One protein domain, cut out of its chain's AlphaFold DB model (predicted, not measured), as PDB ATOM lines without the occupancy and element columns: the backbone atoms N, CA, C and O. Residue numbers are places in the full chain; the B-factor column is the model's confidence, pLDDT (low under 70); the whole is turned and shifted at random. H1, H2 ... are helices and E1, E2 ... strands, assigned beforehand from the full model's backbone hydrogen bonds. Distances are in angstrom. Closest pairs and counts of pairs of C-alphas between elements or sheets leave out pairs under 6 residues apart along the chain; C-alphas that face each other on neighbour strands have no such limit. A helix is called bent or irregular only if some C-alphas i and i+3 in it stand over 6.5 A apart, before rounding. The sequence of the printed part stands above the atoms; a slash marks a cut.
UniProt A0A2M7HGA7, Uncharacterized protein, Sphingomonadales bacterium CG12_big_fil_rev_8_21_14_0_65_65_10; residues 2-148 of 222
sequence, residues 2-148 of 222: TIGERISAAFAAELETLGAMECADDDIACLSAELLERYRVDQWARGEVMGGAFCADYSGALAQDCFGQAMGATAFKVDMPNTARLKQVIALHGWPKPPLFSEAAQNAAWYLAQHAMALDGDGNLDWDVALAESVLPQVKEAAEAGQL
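What this domain is: This is residues 2 to 148 of the 222 residues of an uncharacterized protein of Sphingomonadales bacterium CG12_big_fil_rev_8_21_14_0_65_65_10 (UniProt A0A2M7HGA7). What is the main picture? Long helices run lengthwise and nearly aligned, with H2 in the middle and H1 and H4 packed along parts of it, while H3, joined to H4 by a tight link, reaches to one end. Over the other half H5 crosses H2 and H4 steeply, H6 packs on the last residues of H5, and a small hairpin of E1 and E2 packs on H4 through E1. What is it built of, and how large is it? The printed part has 147 residues with six named helices and two named strands, in the order H1 H2 H3 H4 H5 E1 E2 H6, the two strands forming an antiparallel sheet, and the class is mostly helix. It is compact, with a radius of gyration of the C-alphas of 16.4 A and spans of 46 by 33 by 31 A.

Where its parts are: Where do the first helices run? H1, residues 3 to 19, begins with C-alpha 3 at (-28.642, 6.667, -34.702), is 23.9 A long and has a kink of 28 degrees near residue 13; it is neither bent nor irregular, but only just: C-alphas 14 and 17 are 6.1 A apart. H2, residues 28 to 51, is the longest helix at 33.1 A, and H3, residues 60 to 73, measures 20.1 A. What follows? H4, residues 75 to 93, is 26.0 A long and neither bent nor irregular, but only just: C-alphas 77 and 80 are 6.4 A apart. H5 holds residues 103 to 114, over 16.4 A, E1 residues 117 to 119 and E2 residues 125 to 127. Where does the last element end? H6, residues 129 to 144, is 22.2 A long and ends with C-alpha 144 at (14.572, 0.092, -28.390); it has a kink of 43 degrees near residue 137 and is irregular, with C-alphas 134 and 137 7.3 A apart.

How they stand to each other: What surrounds the hub? H2 is the hub and touches H1, H3, H4 and H5; H1, H2 and H3 form an up and down bundle, each running against the one before it, with closest C-alphas Glu 14 and Val 41 at 6.4 A for H1 and H2, and Val 49 and Ala 70 at 5.8 A for H2 and H3. H4 touches H2 at a shallow tilt of 22 degrees, opposite ways, closest at the C-alphas of Ala 45 and Ala 75, 5.1 A. How do the later parts stand? H5 touches H2 at a steep tilt of 51 degrees, closest at the C-alphas of Tyr 39 and Ala 108, 5.2 A. H5 touches H6 with residues 110 to 114 alone, at a shallow tilt of 33 degrees, only just short of steep; their closest C-alphas, of Ala 113 and Ala 132, are 6.0 A apart. What does the backbone show? In the hairpin of E1 and E2, N 118 and O 126 are within hydrogen-bond range at 2.8 A, and the closest C-alphas of H4 and E1, of Met 80 and Met 117, are 5.6 A apart. Every O i to N i+4 pair is within range in H3 and H5, against 11 of 13 in H1, 19 of 20 in H2, 13 of 15 in H4 and 10 of 12 in H6.

The domain as a whole: How far does it reach? The two C-alphas farthest apart, of Asp 26 and Gly 60, are 49.3 A apart. Is the printed part whole? It has no cut, and no link is long. Where is confidence low? The mean pLDDT of the printed part is 87.8, and 12 residues are under 70: residues 3 to 4, and residues 47 to 56, of which 47 to 51 belong to H2.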
ATOM      1  N   THR A   2     -33.015   7.834 -32.744       73.25
ATOM      2  CA  THR A   2     -32.094   8.146 -33.848       73.25
ATOM      3  C   THR A   2     -30.816   7.302 -33.739       73.25
ATOM      4  O   THR A   2     -30.586   6.617 -32.740       73.25
ATOM      5  N   ILE A   3     -29.966   7.313 -34.770       66.38
ATOM      6  CA  ILE A   3     -28.642   6.667 -34.702       66.38
ATOM      7  C   ILE A   3     -27.782   7.310 -33.614       66.38
ATOM      8  O   ILE A   3     -27.233   6.591 -32.785       66.38
ATOM      9  N   GLY A   4     -27.767   8.643 -33.535       65.94
ATOM     10  CA  GLY A   4     -27.042   9.366 -32.491       65.94
ATOM     11  C   GLY A   4     -27.510   9.032 -31.069       65.94
ATOM     12  O   GLY A   4     -26.681   8.904 -30.169       65.94
ATOM     13  N   GLU A   5     -28.813   8.822 -30.855       71.00
ATOM     14  CA  GLU A   5     -29.354   8.406 -29.550       71.00
ATOM     15  C   GLU A   5     -28.925   6.978 -29.171       71.00
ATOM     16  O   GLU A   5     -28.570   6.737 -28.018       71.00
ATOM     17  N   ARG A   6     -28.894   6.043 -30.136       72.44
ATOM     18  CA  ARG A   6     -28.402   4.669 -29.910       72.44
ATOM     19  C   ARG A   6     -26.909   4.640 -29.581       72.44
ATOM     20  O   ARG A   6     -26.523   3.992 -28.613       72.44
ATOM     21  N   ILE A   7     -26.096   5.373 -30.347       71.81
ATOM     22  CA  ILE A   7     -24.647   5.509 -30.115       71.81
ATOM     23  C   ILE A   7     -24.392   6.095 -28.726       71.81
ATOM     24  O   ILE A   7     -23.592   5.563 -27.963       71.81
ATOM     25  N   SER A   8     -25.114   7.160 -28.368       73.56
ATOM     26  CA  SER A   8     -24.941   7.828 -27.075       73.56
ATOM     27  C   SER A   8     -25.291   6.918 -25.896       73.56
ATOM     28  O   SER A   8     -24.591   6.955 -24.890       73.56
ATOM     29  N   ALA A   9     -26.338   6.094 -26.008       77.38
ATOM     30  CA  ALA A   9     -26.723   5.158 -24.951       77.38
ATOM     31  C   ALA A   9     -25.695   4.030 -24.760       77.38
ATOM     32  O   ALA A   9     -25.335   3.729 -23.626       77.38
ATOM     33  N   ALA A  10     -25.196   3.441 -25.853       77.31
ATOM     34  CA  ALA A  10     -24.145   2.423 -25.789       77.31
ATOM     35  C   ALA A  10     -22.855   2.997 -25.185       77.31
ATOM     36  O   ALA A  10     -22.280   2.420 -24.270       77.31
ATOM     37  N   PHE A  11     -22.458   4.191 -25.628       81.75
ATOM     38  CA  PHE A  11     -21.272   4.867 -25.118       81.75
ATOM     39  C   PHE A  11     -21.398   5.277 -23.641       81.75
ATOM     40  O   PHE A  11     -20.426   5.201 -22.896       81.75
ATOM     41  N   ALA A  12     -22.591   5.667 -23.183       83.12
ATOM     42  CA  ALA A  12     -22.820   5.979 -21.772       83.12
ATOM     43  C   ALA A  12     -22.563   4.771 -20.853       83.12
ATOM     44  O   ALA A  12     -22.010   4.953 -19.772       83.12
ATOM     45  N   ALA A  13     -22.908   3.556 -21.294       82.12
ATOM     46  CA  ALA A  13     -22.623   2.333 -20.544       82.12
ATOM     47  C   ALA A  13     -21.111   2.062 -20.432       82.12
ATOM     48  O   ALA A  13     -20.630   1.642 -19.383       82.12
ATOM     49  N   GLU A  14     -20.342   2.369 -21.480       85.38
ATOM     50  CA  GLU A  14     -18.878   2.254 -21.450       85.38
ATOM     51  C   GLU A  14     -18.238   3.259 -20.480       85.38
ATOM     52  O   GLU A  14     -17.297   2.928 -19.758       85.38
ATOM     53  N   LEU A  15     -18.778   4.480 -20.413       84.94
ATOM     54  CA  LEU A  15     -18.297   5.516 -19.496       84.94
ATOM     55  C   LEU A  15     -18.629   5.236 -18.027       84.94
ATOM     56  O   LEU A  15     -17.931   5.754 -17.160       84.94
ATOM     57  N   GLU A  16     -19.661   4.445 -17.730       85.44
ATOM     58  CA  GLU A  16     -20.059   4.132 -16.351       85.44
ATOM     59  C   GLU A  16     -18.937   3.409 -15.594       85.44
ATOM     60  O   GLU A  16     -18.602   3.788 -14.472       85.44
ATOM     61  N   THR A  17     -18.292   2.433 -16.242       79.38
ATOM     62  CA  THR A  17     -17.181   1.677 -15.642       79.38
ATOM     63  C   THR A  17     -15.984   2.582 -15.373       79.38
ATOM     64  O   THR A  17     -15.448   2.580 -14.267       79.38
ATOM     65  N   LEU A  18     -15.601   3.410 -16.352       86.06
ATOM     66  CA  LEU A  18     -14.492   4.352 -16.202       86.06
ATOM     67  C   LEU A  18     -14.787   5.426 -15.142       86.06
ATOM     68  O   LEU A  18     -13.907   5.783 -14.363       86.06
ATOM     69  N   GLY A  19     -16.020   5.933 -15.094       83.88
ATOM     70  CA  GLY A  19     -16.454   6.950 -14.133       83.88
ATOM     71  C   GLY A  19     -16.547   6.447 -12.691       83.88
ATOM     72  O   GLY A  19     -16.488   7.257 -11.772       83.88
ATOM     73  N   ALA A  20     -16.660   5.133 -12.485       88.06
ATOM     74  CA  ALA A  20     -16.654   4.510 -11.163       88.06
ATOM     75  C   ALA A  20     -15.237   4.282 -10.596       88.06
ATOM     76  O   ALA A  20     -15.097   3.898  -9.434       88.06
ATOM     77  N   MET A  21     -14.182   4.486 -11.396       90.88
ATOM     78  CA  MET A  21     -12.801   4.310 -10.946       90.88
ATOM     79  C   MET A  21     -12.315   5.545 -10.179       90.88
ATOM     80  O   MET A  21     -11.993   6.574 -10.768       90.88
ATOM     81  N   GLU A  22     -12.199   5.425  -8.859       89.56
ATOM     82  CA  GLU A  22     -11.634   6.462  -7.987       89.56
ATOM     83  C   GLU A  22     -10.201   6.096  -7.574       89.56
ATOM     84  O   GLU A  22      -9.939   5.659  -6.453       89.56
ATOM     85  N   CYS A  23      -9.256   6.241  -8.504       94.12
ATOM     86  CA  CYS A  23      -7.849   5.953  -8.233       94.12
ATOM     87  C   CYS A  23      -7.152   7.130  -7.553       94.12
ATOM     88  O   CYS A  23      -7.024   8.209  -8.144       94.12
ATOM     89  N   ALA A  24      -6.662   6.894  -6.333       95.19
ATOM     90  CA  ALA A  24      -5.808   7.833  -5.621       95.19
ATOM     91  C   ALA A  24      -4.526   8.124  -6.417       95.19
ATOM     92  O   ALA A  24      -3.995   7.258  -7.113       95.19
ATOM     93  N   ASP A  25      -4.022   9.352  -6.290       93.81
ATOM     94  CA  ASP A  25      -2.875   9.827  -7.065       93.81
ATOM     95  C   ASP A  25      -1.581   9.054  -6.760       93.81
ATOM     96  O   ASP A  25      -0.680   9.063  -7.587       93.81
ATOM     97  N   ASP A  26      -1.470   8.368  -5.622       95.19
ATOM     98  CA  ASP A  26      -0.327   7.530  -5.237       95.19
ATOM     99  C   ASP A  26      -0.566   6.014  -5.409       95.19
ATOM    100  O   ASP A  26       0.362   5.221  -5.234       95.19
ATOM    101  N   ASP A  27      -1.768   5.592  -5.818       97.31
ATOM    102  CA  ASP A  27      -2.099   4.184  -6.058       97.31
ATOM    103  C   ASP A  27      -1.764   3.769  -7.497       97.31
ATOM    104  O   ASP A  27      -2.601   3.754  -8.401       97.31
ATOM    105  N   ILE A  28      -0.507   3.384  -7.712       97.44
ATOM    106  CA  ILE A  28       0.008   2.964  -9.022       97.44
ATOM    107  C   ILE A  28      -0.737   1.752  -9.601       97.44
ATOM    108  O   ILE A  28      -0.883   1.643 -10.823       97.44
ATOM    109  N   ALA A  29      -1.216   0.836  -8.754       96.25
ATOM    110  CA  ALA A  29      -1.945  -0.340  -9.216       96.25
ATOM    111  C   ALA A  29      -3.317   0.064  -9.768       96.25
ATOM    112  O   ALA A  29      -3.686  -0.367 -10.866       96.25
ATOM    113  N   CYS A  30      -4.026   0.944  -9.059       96.88
ATOM    114  CA  CYS A  30      -5.282   1.504  -9.542       96.88
ATOM    115  C   CYS A  30      -5.065   2.358 -10.796       96.88
ATOM    116  O   CYS A  30      -5.727   2.126 -11.804       96.88
ATOM    117  N   LEU A  31      -4.086   3.273 -10.795       97.62
ATOM    118  CA  LEU A  31      -3.762   4.107 -11.962       97.62
ATOM    119  C   LEU A  31      -3.409   3.268 -13.197       97.62
ATOM    120  O   LEU A  31      -3.802   3.607 -14.311       97.62
ATOM    121  N   SER A  32      -2.706   2.146 -13.013       97.31
ATOM    122  CA  SER A  32      -2.442   1.198 -14.098       97.31
ATOM    123  C   SER A  32      -3.745   0.616 -14.650       97.31
ATOM    124  O   SER A  32      -3.950   0.645 -15.861       97.31
ATOM    125  N   ALA A  33      -4.640   0.126 -13.787       96.56
ATOM    126  CA  ALA A  33      -5.941  -0.392 -14.209       96.56
ATOM    127  C   ALA A  33      -6.791   0.680 -14.914       96.56
ATOM    128  O   ALA A  33      -7.433   0.390 -15.921       96.56
ATOM    129  N   GLU A  34      -6.740   1.925 -14.436       97.19
ATOM    130  CA  GLU A  34      -7.443   3.057 -15.039       97.19
ATOM    131  C   GLU A  34      -6.931   3.352 -16.455       97.19
ATOM    132  O   GLU A  34      -7.732   3.533 -17.368       97.19
ATOM    133  N   LEU A  35      -5.611   3.355 -16.680       97.88
ATOM    134  CA  LEU A  35      -5.042   3.538 -18.022       97.88
ATOM    135  C   LEU A  35      -5.502   2.439 -18.987       97.88
ATOM    136  O   LEU A  35      -5.844   2.739 -20.132       97.88
ATOM    137  N   LEU A  36      -5.546   1.185 -18.526       97.44
ATOM    138  CA  LEU A  36      -6.045   0.064 -19.325       97.44
ATOM    139  C   LEU A  36      -7.527   0.238 -19.681       97.44
ATOM    140  O   LEU A  36      -7.900   0.005 -20.830       97.44
ATOM    141  N   GLU A  37      -8.358   0.673 -18.733       96.25
ATOM    142  CA  GLU A  37      -9.786   0.894 -18.979       96.25
ATOM    143  C   GLU A  37     -10.022   2.083 -19.918       96.25
ATOM    144  O   GLU A  37     -10.800   1.986 -20.864       96.25
ATOM    145  N   ARG A  38      -9.275   3.179 -19.751       96.31
ATOM    146  CA  ARG A  38      -9.299   4.319 -20.681       96.31
ATOM    147  C   ARG A  38      -8.925   3.909 -22.094       96.31
ATOM    148  O   ARG A  38      -9.586   4.339 -23.036       96.31
ATOM    149  N   TYR A  39      -7.895   3.077 -22.238       95.94
ATOM    150  CA  TYR A  39      -7.515   2.497 -23.522       95.94
ATOM    151  C   TYR A  39      -8.631   1.617 -24.090       95.94
ATOM    152  O   TYR A  39      -8.977   1.764 -25.257       95.94
ATOM    153  N   ARG A  40      -9.257   0.755 -23.281       93.94
ATOM    154  CA  ARG A  40     -10.380  -0.084 -23.725       93.94
ATOM    155  C   ARG A  40     -11.539   0.762 -24.260       93.94
ATOM    156  O   ARG A  40     -12.024   0.486 -25.354       93.94
ATOM    157  N   VAL A  41     -11.949   1.795 -23.520       92.12
ATOM    158  CA  VAL A  41     -13.034   2.706 -23.917       92.12
ATOM    159  C   VAL A  41     -12.643   3.526 -25.155       92.12
ATOM    160  O   VAL A  41     -13.468   3.690 -26.050       92.12
ATOM    161  N   ASP A  42     -11.396   3.997 -25.263       92.31
ATOM    162  CA  ASP A  42     -10.875   4.680 -26.461       92.31
ATOM    163  C   ASP A  42     -10.915   3.781 -27.706       92.31
ATOM    164  O   ASP A  42     -11.437   4.174 -28.751       92.31
ATOM    165  N   GLN A  43     -10.430   2.544 -27.590       87.94
ATOM    166  CA  GLN A  43     -10.454   1.593 -28.696       87.94
ATOM    167  C   GLN A  43     -11.873   1.155 -29.046       87.94
ATOM    168  O   GLN A  43     -12.157   0.969 -30.222       87.94
ATOM    169  N   TRP A  44     -12.775   1.027 -28.072       85.88
ATOM    170  CA  TRP A  44     -14.192   0.774 -28.338       85.88
ATOM    171  C   TRP A  44     -14.824   1.941 -29.101       85.88
ATOM    172  O   TRP A  44     -15.419   1.740 -30.160       85.88
ATOM    173  N   ALA A  45     -14.609   3.172 -28.621       84.62
ATOM    174  CA  ALA A  45     -15.140   4.386 -29.232       84.62
ATOM    175  C   ALA A  45     -14.670   4.547 -30.682       84.62
ATOM    176  O   ALA A  45     -15.402   5.076 -31.506       84.62
ATOM    177  N   ARG A  46     -13.471   4.067 -31.022       81.25
ATOM    178  CA  ARG A  46     -12.954   4.082 -32.398       81.25
ATOM    179  C   ARG A  46     -13.324   2.835 -33.189       81.25
ATOM    180  O   ARG A  46     -13.596   2.950 -34.374       81.25
ATOM    181  N   GLY A  47     -13.337   1.660 -32.571       69.25
ATOM    182  CA  GLY A  47     -13.607   0.372 -33.207       69.25
ATOM    183  C   GLY A  47     -15.048   0.241 -33.685       69.25
ATOM    184  O   GLY A  47     -15.274  -0.196 -34.809       69.25
ATOM    185  N   GLU A  48     -16.015   0.711 -32.898       58.88
ATOM    186  CA  GLU A  48     -17.416   0.775 -33.329       58.88
ATOM    187  C   GLU A  48     -17.607   1.810 -34.445       58.88
ATOM    188  O   GLU A  48     -18.346   1.582 -35.396       58.88
ATOM    189  N   VAL A  49     -16.877   2.926 -34.400       55.91
ATOM    190  CA  VAL A  49     -16.977   3.980 -35.419       55.91
ATOM    191  C   VAL A  49     -16.291   3.594 -36.735       55.91
ATOM    192  O   VAL A  49     -16.813   3.880 -37.810       55.91
ATOM    193  N   MET A  50     -15.137   2.927 -36.662       52.38
ATOM    194  CA  MET A  50     -14.330   2.503 -37.813       52.38
ATOM    195  C   MET A  50     -14.733   1.125 -38.360       52.38
ATOM    196  O   MET A  50     -14.360   0.800 -39.486       52.38
ATOM    197  N   GLY A  51     -15.448   0.298 -37.585       54.38
ATOM    198  CA  GLY A  51     -15.692  -1.108 -37.924       54.38
ATOM    199  C   GLY A  51     -17.054  -1.706 -37.548       54.38
ATOM    200  O   GLY A  51     -17.265  -2.872 -37.878       54.38
ATOM    201  N   GLY A  52     -17.982  -0.992 -36.893       59.19
ATOM    202  CA  GLY A  52     -19.108  -1.645 -36.204       59.19
ATOM    203  C   GLY A  52     -20.493  -1.018 -36.392       59.19
ATOM    204  O   GLY A  52     -20.705   0.156 -36.125       59.19
ATOM    205  N   ALA A  53     -21.445  -1.861 -36.815       55.72
ATOM    206  CA  ALA A  53     -22.917  -1.812 -36.702       55.72
ATOM    207  C   ALA A  53     -23.697  -0.520 -37.029       55.72
ATOM    208  O   ALA A  53     -24.710  -0.593 -37.721       55.72
ATOM    209  N   PHE A  54     -23.299   0.650 -36.530       63.19
ATOM    210  CA  PHE A  54     -24.073   1.886 -36.663       63.19
ATOM    211  C   PHE A  54     -24.103   2.413 -38.092       63.19
ATOM    212  O   PHE A  54     -25.149   2.874 -38.550       63.19
ATOM    213  N   CYS A  55     -22.957   2.337 -38.773       68.06
ATOM    214  CA  CYS A  55     -22.797   2.865 -40.122       68.06
ATOM    215  C   CYS A  55     -22.793   1.777 -41.210       68.06
ATOM    216  O   CYS A  55     -22.673   2.106 -42.385       68.06
ATOM    217  N   ALA A  56     -22.950   0.500 -40.836       69.44
ATOM    218  CA  ALA A  56     -22.807  -0.646 -41.741       69.44
ATOM    219  C   ALA A  56     -23.833  -0.666 -42.890       69.44
ATOM    220  O   ALA A  56     -23.526  -1.165 -43.970       69.44
ATOM    221  N   ASP A  57     -25.017  -0.088 -42.667       73.69
ATOM    222  CA  ASP A  57     -26.097  -0.002 -43.660       73.69
ATOM    223  C   ASP A  57     -25.989   1.240 -44.572       73.69
ATOM    224  O   ASP A  57     -26.831   1.444 -45.450       73.69
ATOM    225  N   TYR A  58     -24.988   2.105 -44.362       70.62
ATOM    226  CA  TYR A  58     -24.806   3.340 -45.126       70.62
ATOM    227  C   TYR A  58     -23.661   3.228 -46.130       70.62
ATOM    228  O   TYR A  58     -22.655   2.566 -45.894       70.62
ATOM    229  N   SER A  59     -23.790   3.946 -47.246       74.06
ATOM    230  CA  SER A  59     -22.756   4.052 -48.278       74.06
ATOM    231  C   SER A  59     -22.588   5.495 -48.766       74.06
ATOM    232  O   SER A  59     -23.445   6.362 -48.550       74.06
ATOM    233  N   GLY A  60     -21.447   5.778 -49.403       71.50
ATOM    234  CA  GLY A  60     -21.136   7.094 -49.967       71.50
ATOM    235  C   GLY A  60     -21.179   8.226 -48.932       71.50
ATOM    236  O   GLY A  60     -20.696   8.083 -47.811       71.50
ATOM    237  N   ALA A  61     -21.782   9.360 -49.299       74.12
ATOM    238  CA  ALA A  61     -21.853  10.546 -48.440       74.12
ATOM    239  C   ALA A  61     -22.585  10.298 -47.105       74.12
ATOM    240  O   ALA A  61     -22.243  10.910 -46.098       74.12
ATOM    241  N   LEU A  62     -23.557   9.377 -47.072       72.75
ATOM    242  CA  LEU A  62     -24.270   9.026 -45.839       72.75
ATOM    243  C   LEU A  62     -23.385   8.236 -44.868       72.75
ATOM    244  O   LEU A  62     -23.482   8.435 -43.661       72.75
ATOM    245  N   ALA A  63     -22.497   7.379 -45.382       73.50
ATOM    246  CA  ALA A  63     -21.510   6.694 -44.549       73.50
ATOM    247  C   ALA A  63     -20.496   7.685 -43.962       73.50
ATOM    248  O   ALA A  63     -20.169   7.599 -42.782       73.50
ATOM    249  N   GLN A  64     -20.050   8.665 -44.759       70.38
ATOM    250  CA  GLN A  64     -19.139   9.723 -44.303       70.38
ATOM    251  C   GLN A  64     -19.769  10.612 -43.219       70.38
ATOM    252  O   GLN A  64     -19.119  10.898 -42.214       70.38
ATOM    253  N   ASP A  65     -21.032  11.016 -43.387       73.06
ATOM    254  CA  ASP A  65     -21.769  11.785 -42.374       73.06
ATOM    255  C   ASP A  65     -21.992  10.966 -41.092       73.06
ATOM    256  O   ASP A  65     -21.697  11.439 -39.994       73.06
ATOM    257  N   CYS A  66     -22.409   9.699 -41.221       72.88
ATOM    258  CA  CYS A  66     -22.548   8.780 -40.088       72.88
ATOM    259  C   CYS A  66     -21.231   8.630 -39.315       72.88
ATOM    260  O   CYS A  66     -21.216   8.753 -38.091       72.88
ATOM    261  N   PHE A  67     -20.118   8.438 -40.026       74.56
ATOM    262  CA  PHE A  67     -18.785   8.340 -39.439       74.56
ATOM    263  C   PHE A  67     -18.404   9.605 -38.662       74.56
ATOM    264  O   PHE A  67     -18.004   9.519 -37.502       74.56
ATOM    265  N   GLY A  68     -18.570  10.787 -39.266       71.88
ATOM    266  CA  GLY A  68     -18.270  12.063 -38.612       71.88
ATOM    267  C   GLY A  68     -19.106  12.285 -37.348       71.88
ATOM    268  O   GLY A  68     -18.571  12.659 -36.300       71.88
ATOM    269  N   GLN A  69     -20.406  11.984 -37.413       71.62
ATOM    270  CA  GLN A  69     -21.305  12.055 -36.260       71.62
ATOM    271  C   GLN A  69     -20.912  11.061 -35.162       71.62
ATOM    272  O   GLN A  69     -20.914  11.419 -33.984       71.62
ATOM    273  N   ALA A  70     -20.543   9.832 -35.525       73.56
ATOM    274  CA  ALA A  70     -20.162   8.800 -34.573       73.56
ATOM    275  C   ALA A  70     -18.815   9.120 -33.892       73.56
ATOM    276  O   ALA A  70     -18.727   9.030 -32.665       73.56
ATOM    277  N   MET A  71     -17.818   9.611 -34.644       76.75
ATOM    278  CA  MET A  71     -16.541  10.114 -34.111       76.75
ATOM    279  C   MET A  71     -16.751  11.256 -33.111       76.75
ATOM    280  O   MET A  71     -16.199  11.232 -32.009       76.75
ATOM    281  N   GLY A  72     -17.585  12.241 -33.462       75.38
ATOM    282  CA  GLY A  72     -17.912  13.360 -32.574       75.38
ATOM    283  C   GLY A  72     -18.728  12.945 -31.345       75.38
ATOM    284  O   GLY A  72     -18.580  13.525 -30.269       75.38
ATOM    285  N   ALA A  73     -19.578  11.925 -31.471       74.31
ATOM    286  CA  ALA A  73     -20.403  11.433 -30.375       74.31
ATOM    287  C   ALA A  73     -19.647  10.547 -29.371       74.31
ATOM    288  O   ALA A  73     -20.154  10.400 -28.253       74.31
ATOM    289  N   THR A  74     -18.487   9.992 -29.745       81.31
ATOM    290  CA  THR A  74     -17.735   8.992 -28.963       81.31
ATOM    291  C   THR A  74     -16.250   9.356 -28.811       81.31
ATOM    292  O   THR A  74     -15.873   9.888 -27.769       81.31
ATOM    293  N   ALA A  75     -15.417   9.126 -29.833       80.94
ATOM    294  CA  ALA A  75     -13.960   9.269 -29.792       80.94
ATOM    295  C   ALA A  75     -13.517  10.651 -29.276       80.94
ATOM    296  O   ALA A  75     -12.814  10.749 -28.274       80.94
ATOM    297  N   PHE A  76     -14.030  11.742 -29.851       81.38
ATOM    298  CA  PHE A  76     -13.650  13.084 -29.386       81.38
ATOM    299  C   PHE A  76     -14.144  13.404 -27.968       81.38
ATOM    300  O   PHE A  76     -13.541  14.229 -27.281       81.38
ATOM    301  N   LYS A  77     -15.203  12.735 -27.485       84.44
ATOM    302  CA  LYS A  77     -15.665  12.888 -26.096       84.44
ATOM    303  C   LYS A  77     -14.765  12.177 -25.089       84.44
ATOM    304  O   LYS A  77     -14.710  12.628 -23.948       84.44
ATOM    305  N   VAL A  78     -14.078  11.096 -25.474       90.19
ATOM    306  CA  VAL A  78     -13.107  10.416 -24.593       90.19
ATOM    307  C   VAL A  78     -11.715  11.021 -24.668       90.19
ATOM    308  O   VAL A  78     -11.016  11.033 -23.654       90.19
ATOM    309  N   ASP A  79     -11.328  11.559 -25.826       92.62
ATOM    310  CA  ASP A  79      -9.969  12.046 -26.067       92.62
ATOM    311  C   ASP A  79      -9.569  13.137 -25.060       92.62
ATOM    312  O   ASP A  79      -8.501  13.052 -24.455       92.62
ATOM    313  N   MET A  80     -10.427  14.133 -24.804       91.88
ATOM    314  CA  MET A  80     -10.104  15.224 -23.870       91.88
ATOM    315  C   MET A  80      -9.959  14.754 -22.407       91.88
ATOM    316  O   MET A  80      -8.916  15.038 -21.806       91.88
ATOM    317  N   PRO A  81     -10.923  14.020 -21.807       93.56
ATOM    318  CA  PRO A  81     -10.742  13.447 -20.471       93.56
ATOM    319  C   PRO A  81      -9.521  12.528 -20.360       93.56
ATOM    320  O   PRO A  81      -8.806  12.579 -19.358       93.56
ATOM    321  N   ASN A  82      -9.254  11.710 -21.382       96.50
ATOM    322  CA  ASN A  82      -8.081  10.836 -21.411       96.50
ATOM    323  C   ASN A  82      -6.779  11.635 -21.480       96.50
ATOM    324  O   ASN A  82      -5.849  11.340 -20.731       96.50
ATOM    325  N   THR A  83      -6.732  12.683 -22.304       97.31
ATOM    326  CA  THR A  83      -5.586  13.596 -22.401       97.31
ATOM    327  C   THR A  83      -5.304  14.252 -21.054       97.31
ATOM    328  O   THR A  83      -4.166  14.246 -20.585       97.31
ATOM    329  N   ALA A  84      -6.341  14.787 -20.403       96.06
ATOM    330  CA  ALA A  84      -6.215  15.436 -19.104       96.06
ATOM    331  C   ALA A  84      -5.680  14.469 -18.039       96.06
ATOM    332  O   ALA A  84      -4.726  14.800 -17.329       96.06
ATOM    333  N   ARG A  85      -6.234  13.251 -17.966       96.81
ATOM    334  CA  ARG A  85      -5.780  12.256 -16.991       96.81
ATOM    335  C   ARG A  85      -4.367  11.763 -17.280       96.81
ATOM    336  O   ARG A  85      -3.566  11.677 -16.355       96.81
ATOM    337  N   LEU A  86      -4.028  11.489 -18.540       98.44
ATOM    338  CA  LEU A  86      -2.678  11.072 -18.913       98.44
ATOM    339  C   LEU A  86      -1.646  12.142 -18.531       98.44
ATOM    340  O   LEU A  86      -0.616  11.813 -17.947       98.44
ATOM    341  N   LYS A  87      -1.938  13.426 -18.781       98.38
ATOM    342  CA  LYS A  87      -1.073  14.536 -18.350       98.38
ATOM    343  C   LYS A  87      -0.888  14.574 -16.836       98.38
ATOM    344  O   LYS A  87       0.230  14.804 -16.384       98.38
ATOM    345  N   GLN A  88      -1.944  14.332 -16.060       97.88
ATOM    346  CA  GLN A  88      -1.850  14.267 -14.599       97.88
ATOM    347  C   GLN A  88      -0.942  13.114 -14.149       97.88
ATOM    348  O   GLN A  88      -0.038  13.335 -13.346       97.88
ATOM    349  N   VAL A  89      -1.127  11.911 -14.704       98.25
ATOM    350  CA  VAL A  89      -0.269  10.751 -14.401       98.25
ATOM    351  C   VAL A  89       1.190  11.051 -14.749       98.25
ATOM    352  O   VAL A  89       2.070  10.811 -13.925       98.25
ATOM    353  N   ILE A  90       1.449  11.649 -15.916       98.44
ATOM    354  CA  ILE A  90       2.801  12.039 -16.337       98.44
ATOM    355  C   ILE A  90       3.405  13.088 -15.400       98.44
ATOM    356  O   ILE A  90       4.585  13.002 -15.067       98.44
ATOM    357  N   ALA A  91       2.619  14.067 -14.954       98.25
ATOM    358  CA  ALA A  91       3.092  15.106 -14.047       98.25
ATOM    359  C   ALA A  91       3.467  14.555 -12.661       98.25
ATOM    360  O   ALA A  91       4.413  15.048 -12.050       98.25
ATOM    361  N   LEU A  92       2.741  13.546 -12.172       97.69
ATOM    362  CA  LEU A  92       2.959  12.951 -10.852       97.69
ATOM    363  C   LEU A  92       4.059  11.881 -10.858       97.69
ATOM    364  O   LEU A  92       4.879  11.840  -9.944       97.69
ATOM    365  N   HIS A  93       4.091  11.037 -11.893       97.81
ATOM    366  CA  HIS A  93       4.879   9.795 -11.904       97.81
ATOM    367  C   HIS A  93       5.855   9.675 -13.077       97.81
ATOM    368  O   HIS A  93       6.617   8.712 -13.153       97.81
ATOM    369  N   GLY A  94       5.849  10.637 -14.001       97.25
ATOM    370  CA  GLY A  94       6.531  10.520 -15.287       97.25
ATOM    371  C   GLY A  94       5.780   9.621 -16.274       97.25
ATOM    372  O   GLY A  94       4.648   9.201 -16.037       97.25
ATOM    373  N   TRP A  95       6.407   9.331 -17.420       98.00
ATOM    374  CA  TRP A  95       5.817   8.434 -18.421       98.00
ATOM    375  C   TRP A  95       5.501   7.068 -17.784       98.00
ATOM    376  O   TRP A  95       6.413   6.476 -17.200       98.00
ATOM    377  N   PRO A  96       4.257   6.556 -17.878       97.94
ATOM    378  CA  PRO A  96       3.858   5.317 -17.221       97.94
ATOM    379  C   PRO A  96       4.530   4.119 -17.899       97.94
ATOM    380  O   PRO A  96       4.004   3.530 -18.837       97.94
ATOM    381  N   LYS A  97       5.732   3.776 -17.431       97.00
ATOM    382  CA  LYS A  97       6.556   2.674 -17.936       97.00
ATOM    383  C   LYS A  97       7.043   1.748 -16.818       97.00
ATOM    384  O   LYS A  97       7.054   2.157 -15.649       97.00
ATOM    385  N   PRO A  98       7.503   0.530 -17.155       95.81
ATOM    386  CA  PRO A  98       8.195  -0.333 -16.205       95.81
ATOM    387  C   PRO A  98       9.411   0.343 -15.545       95.81
ATOM    388  O   PRO A  98      10.085   1.157 -16.182       95.81
ATOM    389  N   PRO A  99       9.730   0.001 -14.281       95.06
ATOM    390  CA  PRO A  99       9.048  -0.993 -13.444       95.06
ATOM    391  C   PRO A  99       7.862  -0.434 -12.643       95.06
ATOM    392  O   PRO A  99       7.208  -1.203 -11.947       95.06
ATOM    393  N   LEU A 100       7.609   0.880 -12.689       96.88
ATOM    394  CA  LEU A 100       6.553   1.498 -11.883       96.88
ATOM    395  C   LEU A 100       5.167   1.095 -12.402       96.88
ATOM    396  O   LEU A 100       4.329   0.646 -11.631       96.88
ATOM    397  N   PHE A 101       4.967   1.179 -13.715       97.88
ATOM    398  CA  PHE A 101       3.753   0.729 -14.397       97.88
ATOM    399  C   PHE A 101       4.015  -0.562 -15.181       97.88
ATOM    400  O   PHE A 101       5.154  -0.886 -15.514       97.88
ATOM    401  N   SER A 102       2.959  -1.304 -15.510       95.44
ATOM    402  CA  SER A 102       3.075  -2.480 -16.380       95.44
ATOM    403  C   SER A 102       3.329  -2.088 -17.845       95.44
ATOM    404  O   SER A 102       2.987  -0.987 -18.274       95.44
ATOM    405  N   GLU A 103       3.868  -3.009 -18.652       95.94
ATOM    406  CA  GLU A 103       3.982  -2.821 -20.113       95.94
ATOM    407  C   GLU A 103       2.611  -2.589 -20.768       95.94
ATOM    408  O   GLU A 103       2.478  -1.778 -21.680       95.94
ATOM    409  N   ALA A 104       1.558  -3.233 -20.253       97.50
ATOM    410  CA  ALA A 104       0.193  -3.005 -20.718       97.50
ATOM    411  C   ALA A 104      -0.272  -1.560 -20.462       97.50
ATOM    412  O   ALA A 104      -0.921  -0.969 -21.322       97.50
ATOM    413  N   ALA A 105       0.090  -0.976 -19.314       97.81
ATOM    414  CA  ALA A 105      -0.216   0.419 -19.003       97.81
ATOM    415  C   ALA A 105       0.617   1.389 -19.856       97.81
ATOM    416  O   ALA A 105       0.091   2.405 -20.304       97.81
ATOM    417  N   GLN A 106       1.875   1.049 -20.155       98.44
ATOM    418  CA  GLN A 106       2.710   1.809 -21.090       98.44
ATOM    419  C   GLN A 106       2.128   1.810 -22.508       98.44
ATOM    420  O   GLN A 106       2.054   2.858 -23.149       98.44
ATOM    421  N   ASN A 107       1.676   0.648 -22.983       98.12
ATOM    422  CA  ASN A 107       0.993   0.511 -24.263       98.12
ATOM    423  C   ASN A 107      -0.305   1.331 -24.288       98.12
ATOM    424  O   ASN A 107      -0.515   2.130 -25.198       98.12
ATOM    425  N   ALA A 108      -1.139   1.206 -23.252       98.38
ATOM    426  CA  ALA A 108      -2.358   1.996 -23.109       98.38
ATOM    427  C   ALA A 108      -2.068   3.507 -23.163       98.38
ATOM    428  O   ALA A 108      -2.679   4.231 -23.947       98.38
ATOM    429  N   ALA A 109      -1.081   3.977 -22.398       98.56
ATOM    430  CA  ALA A 109      -0.679   5.379 -22.383       98.56
ATOM    431  C   ALA A 109      -0.189   5.881 -23.747       98.56
ATOM    432  O   ALA A 109      -0.471   7.025 -24.101       98.56
ATOM    433  N   TRP A 110       0.497   5.042 -24.532       98.62
ATOM    434  CA  TRP A 110       0.890   5.396 -25.895       98.62
ATOM    435  C   TRP A 110      -0.327   5.687 -26.779       98.62
ATOM    436  O   TRP A 110      -0.338   6.716 -27.451       98.62
ATOM    437  N   TYR A 111      -1.368   4.851 -26.739       97.94
ATOM    438  CA  TYR A 111      -2.598   5.091 -27.507       97.94
ATOM    439  C   TYR A 111      -3.317   6.362 -27.054       97.94
ATOM    440  O   TYR A 111      -3.723   7.171 -27.888       97.94
ATOM    441  N   LEU A 112      -3.399   6.596 -25.741       98.19
ATOM    442  CA  LEU A 112      -3.985   7.829 -25.211       98.19
ATOM    443  C   LEU A 112      -3.198   9.076 -25.658       98.19
ATOM    444  O   LEU A 112      -3.805  10.078 -26.025       98.19
ATOM    445  N   ALA A 113      -1.862   9.019 -25.691       98.25
ATOM    446  CA  ALA A 113      -1.030  10.094 -26.236       98.25
ATOM    447  C   ALA A 113      -1.210  10.248 -27.757       98.25
ATOM    448  O   ALA A 113      -1.259  11.362 -28.278       98.25
ATOM    449  N   GLN A 114      -1.341   9.133 -28.482       95.62
ATOM    450  CA  GLN A 114      -1.527   9.118 -29.930       95.62
ATOM    451  C   GLN A 114      -2.829   9.818 -30.348       95.62
ATOM    452  O   GLN A 114      -2.877  10.423 -31.424       95.62
ATOM    453  N   HIS A 115      -3.840   9.767 -29.481       95.00
ATOM    454  CA  HIS A 115      -5.172  10.348 -29.652       95.00
ATOM    455  C   HIS A 115      -5.388  11.647 -28.869       95.00
ATOM    456  O   HIS A 115      -6.502  12.159 -28.838       95.00
ATOM    457  N   ALA A 116      -4.348  12.185 -28.235       96.19
ATOM    458  CA  ALA A 116      -4.504  13.323 -27.352       96.19
ATOM    459  C   ALA A 116      -5.010  14.565 -28.094       96.19
ATOM    460  O   ALA A 116      -4.467  14.934 -29.133       96.19
ATOM    461  N   MET A 117      -6.017  15.232 -27.538       94.06
ATOM    462  CA  MET A 117      -6.614  16.437 -28.116       94.06
ATOM    463  C   MET A 117      -6.522  17.594 -27.119       94.06
ATOM    464  O   MET A 117      -6.703  17.412 -25.912       94.06
ATOM    465  N   ALA A 118      -6.268  18.796 -27.625       91.31
ATOM    466  CA  ALA A 118      -6.195  20.028 -26.856       91.31
ATOM    467  C   ALA A 118      -6.884  21.170 -27.609       91.31
ATOM    468  O   ALA A 118      -7.033  21.129 -28.826       91.31
ATOM    469  N   LEU A 119      -7.316  22.194 -26.874       90.25
ATOM    470  CA  LEU A 119      -7.785  23.429 -27.491       90.25
ATOM    471  C   LEU A 119      -6.577  24.295 -27.865       90.25
ATOM    472  O   LEU A 119      -5.660  24.451 -27.053       90.25
ATOM    473  N   ASP A 120      -6.589  24.865 -29.066       86.44
ATOM    474  CA  ASP A 120      -5.653  25.914 -29.459       86.44
ATOM    475  C   ASP A 120      -5.985  27.255 -28.765       86.44
ATOM    476  O   ASP A 120      -6.929  27.370 -27.975       86.44
ATOM    477  N   GLY A 121      -5.185  28.291 -29.036       82.56
ATOM    478  CA  GLY A 121      -5.377  29.624 -28.450       82.56
ATOM    479  C   GLY A 121      -6.686  30.317 -28.850       82.56
ATOM    480  O   GLY A 121      -7.104  31.245 -28.158       82.56
ATOM    481  N   ASP A 122      -7.335  29.846 -29.915       90.81
ATOM    482  CA  ASP A 122      -8.599  30.359 -30.443       90.81
ATOM    483  C   ASP A 122      -9.801  29.485 -30.023       90.81
ATOM    484  O   ASP A 122     -10.949  29.789 -30.356       90.81
ATOM    485  N   GLY A 123      -9.559  28.427 -29.241       86.62
ATOM    486  CA  GLY A 123     -10.582  27.515 -28.736       86.62
ATOM    487  C   GLY A 123     -10.990  26.414 -29.717       86.62
ATOM    488  O   GLY A 123     -12.007  25.756 -29.483       86.62
ATOM    489  N   ASN A 124     -10.231  26.184 -30.791       87.44
ATOM    490  CA  ASN A 124     -10.460  25.060 -31.694       87.44
ATOM    491  C   ASN A 124      -9.830  23.792 -31.126       87.44
ATOM    492  O   ASN A 124      -8.711  23.812 -30.622       87.44
ATOM    493  N   LEU A 125     -10.544  22.672 -31.226       86.94
ATOM    494  CA  LEU A 125     -10.020  21.370 -30.832       86.94
ATOM    495  C   LEU A 125      -9.057  20.848 -31.908       86.94
ATOM    496  O   LEU A 125      -9.472  20.638 -33.045       86.94
ATOM    497  N   ASP A 126      -7.808  20.595 -31.527       90.44
ATOM    498  CA  ASP A 126      -6.768  20.036 -32.391       90.44
ATOM    499  C   ASP A 126      -5.950  18.964 -31.649       90.44
ATOM    500  O   ASP A 126      -6.082  18.765 -30.438       90.44
ATOM    501  N   TRP A 127      -5.129  18.219 -32.382       93.62
ATOM    502  CA  TRP A 127      -4.246  17.208 -31.825       93.62
ATOM    503  C   TRP A 127      -3.170  17.844 -30.934       93.62
ATOM    504  O   TRP A 127      -2.500  18.807 -31.311       93.62
ATOM    505  N   ASP A 128      -2.962  17.275 -29.748       96.44
ATOM    506  CA  ASP A 128      -1.989  17.767 -28.775       96.44
ATOM    507  C   ASP A 128      -0.560  17.338 -29.142       96.44
ATOM    508  O   ASP A 128       0.057  16.461 -28.527       96.44
ATOM    509  N   VAL A 129      -0.020  17.984 -30.178       96.62
ATOM    510  CA  VAL A 129       1.345  17.750 -30.665       96.62
ATOM    511  C   VAL A 129       2.390  17.974 -29.569       96.62
ATOM    512  O   VAL A 129       3.412  17.294 -29.556       96.62
ATOM    513  N   ALA A 130       2.134  18.883 -28.622       96.75
ATOM    514  CA  ALA A 130       3.066  19.189 -27.542       96.75
ATOM    515  C   ALA A 130       3.199  18.013 -26.565       96.75
ATOM    516  O   ALA A 130       4.315  17.666 -26.171       96.75
ATOM    517  N   LEU A 131       2.085  17.360 -26.210       98.06
ATOM    518  CA  LEU A 131       2.134  16.128 -25.426       98.06
ATOM    519  C   LEU A 131       2.894  15.034 -26.183       98.06
ATOM    520  O   LEU A 131       3.810  14.443 -25.611       98.06
ATOM    521  N   ALA A 132       2.573  14.806 -27.461       98.06
ATOM    522  CA  ALA A 132       3.240  13.788 -28.276       98.06
ATOM    523  C   ALA A 132       4.760  14.022 -28.375       98.06
ATOM    524  O   ALA A 132       5.546  13.103 -28.153       98.06
ATOM    525  N   GLU A 133       5.191  15.260 -28.631       98.38
ATOM    526  CA  GLU A 133       6.608  15.643 -28.652       98.38
ATOM    527  C   GLU A 133       7.288  15.416 -27.296       98.38
ATOM    528  O   GLU A 133       8.425  14.942 -27.253       98.38
ATOM    529  N   SER A 134       6.596  15.706 -26.189       98.38
ATOM    530  CA  SER A 134       7.155  15.555 -24.839       98.38
ATOM    531  C   SER A 134       7.403  14.100 -24.424       98.38
ATOM    532  O   SER A 134       8.282  13.856 -23.595       98.38
ATOM    533  N   VAL A 135       6.655  13.145 -24.997       98.38
ATOM    534  CA  VAL A 135       6.746  11.710 -24.665       98.38
ATOM    535  C   VAL A 135       7.497  10.882 -25.712       98.38
ATOM    536  O   VAL A 135       7.874   9.740 -25.443       98.38
ATOM    537  N   LEU A 136       7.748  11.434 -26.907       98.69
ATOM    538  CA  LEU A 136       8.426  10.729 -27.999       98.69
ATOM    539  C   LEU A 136       9.788  10.120 -27.594       98.69
ATOM    540  O   LEU A 136      10.046   8.978 -27.989       98.69
ATOM    541  N   PRO A 137      10.662  10.789 -26.807       98.50
ATOM    542  CA  PRO A 137      11.916  10.183 -26.355       98.50
ATOM    543  C   PRO A 137      11.713   8.896 -25.540       98.50
ATOM    544  O   PRO A 137      12.439   7.925 -25.735       98.50
ATOM    545  N   GLN A 138      10.706   8.864 -24.667       98.38
ATOM    546  CA  GLN A 138      10.374   7.714 -23.825       98.38
ATOM    547  C   GLN A 138       9.753   6.586 -24.653       98.38
ATOM    548  O   GLN A 138      10.011   5.415 -24.387       98.38
ATOM    549  N   VAL A 139       8.974   6.926 -25.685       98.50
ATOM    550  CA  VAL A 139       8.444   5.955 -26.654       98.50
ATOM    551  C   VAL A 139       9.573   5.325 -27.471       98.50
ATOM    552  O   VAL A 139       9.569   4.112 -27.675       98.50
ATOM    553  N   LYS A 140      10.563   6.117 -27.900       98.50
ATOM    554  CA  LYS A 140      11.758   5.616 -28.593       98.50
ATOM    555  C   LYS A 140      12.556   4.656 -27.710       98.50
ATOM    556  O   LYS A 140      12.855   3.551 -28.147       98.50
ATOM    557  N   GLU A 141      12.838   5.049 -26.467       98.00
ATOM    558  CA  GLU A 141      13.534   4.206 -25.484       98.00
ATOM    559  C   GLU A 141      12.787   2.882 -25.255       98.00
ATOM    560  O   GLU A 141      13.391   1.812 -25.275       98.00
ATOM    561  N   ALA A 142      11.462   2.936 -25.094       97.88
ATOM    562  CA  ALA A 142      10.632   1.751 -24.905       97.88
ATOM    563  C   ALA A 142      10.638   0.823 -26.131       97.88
ATOM    564  O   ALA A 142      10.660  -0.397 -25.975       97.88
ATOM    565  N   ALA A 143      10.647   1.387 -27.343       97.94
ATOM    566  CA  ALA A 143      10.752   0.616 -28.579       97.94
ATOM    567  C   ALA A 143      12.122  -0.068 -28.721       97.94
ATOM    568  O   ALA A 143      12.193  -1.246 -29.064       97.94
ATOM    569  N   GLU A 144      13.207   0.639 -28.398       97.19
ATOM    570  CA  GLU A 144      14.572   0.092 -28.390       97.19
ATOM    571  C   GLU A 144      14.753  -0.998 -27.322       97.19
ATOM    572  O   GLU A 144      15.478  -1.968 -27.541       97.19
ATOM    573  N   ALA A 145      14.056  -0.872 -26.190       96.19
ATOM    574  CA  ALA A 145      14.022  -1.872 -25.125       96.19
ATOM    575  C   ALA A 145      13.072  -3.055 -25.406       96.19
ATOM    576  O   ALA A 145      13.023  -3.991 -24.608       96.19
ATOM    577  N   GLY A 146      12.301  -3.024 -26.500       96.12
ATOM    578  CA  GLY A 146      11.314  -4.054 -26.842       96.12
ATOM    579  C   GLY A 146      10.045  -4.053 -25.980       96.12
ATOM    580  O   GLY A 146       9.261  -4.994 -26.070       96.12
ATOM    581  N   GLN A 147       9.833  -3.016 -25.166       96.56
ATOM    582  CA  GLN A 147       8.633  -2.827 -24.335       96.56
ATOM    583  C   GLN A 147       7.457  -2.269 -25.150       96.56
ATOM    584  O   GLN A 147       6.295  -2.551 -24.875       96.56
ATOM    585  N   LEU A 148       7.772  -1.497 -26.193       97.69
ATOM    586  CA  LEU A 148       6.861  -1.144 -27.276       97.69
ATOM    587  C   LEU A 148       7.413  -1.690 -28.593       97.69
ATOM    588  O   LEU A 148       8.596  -1.999 -28.719       97.69
TER     589      LEU A 148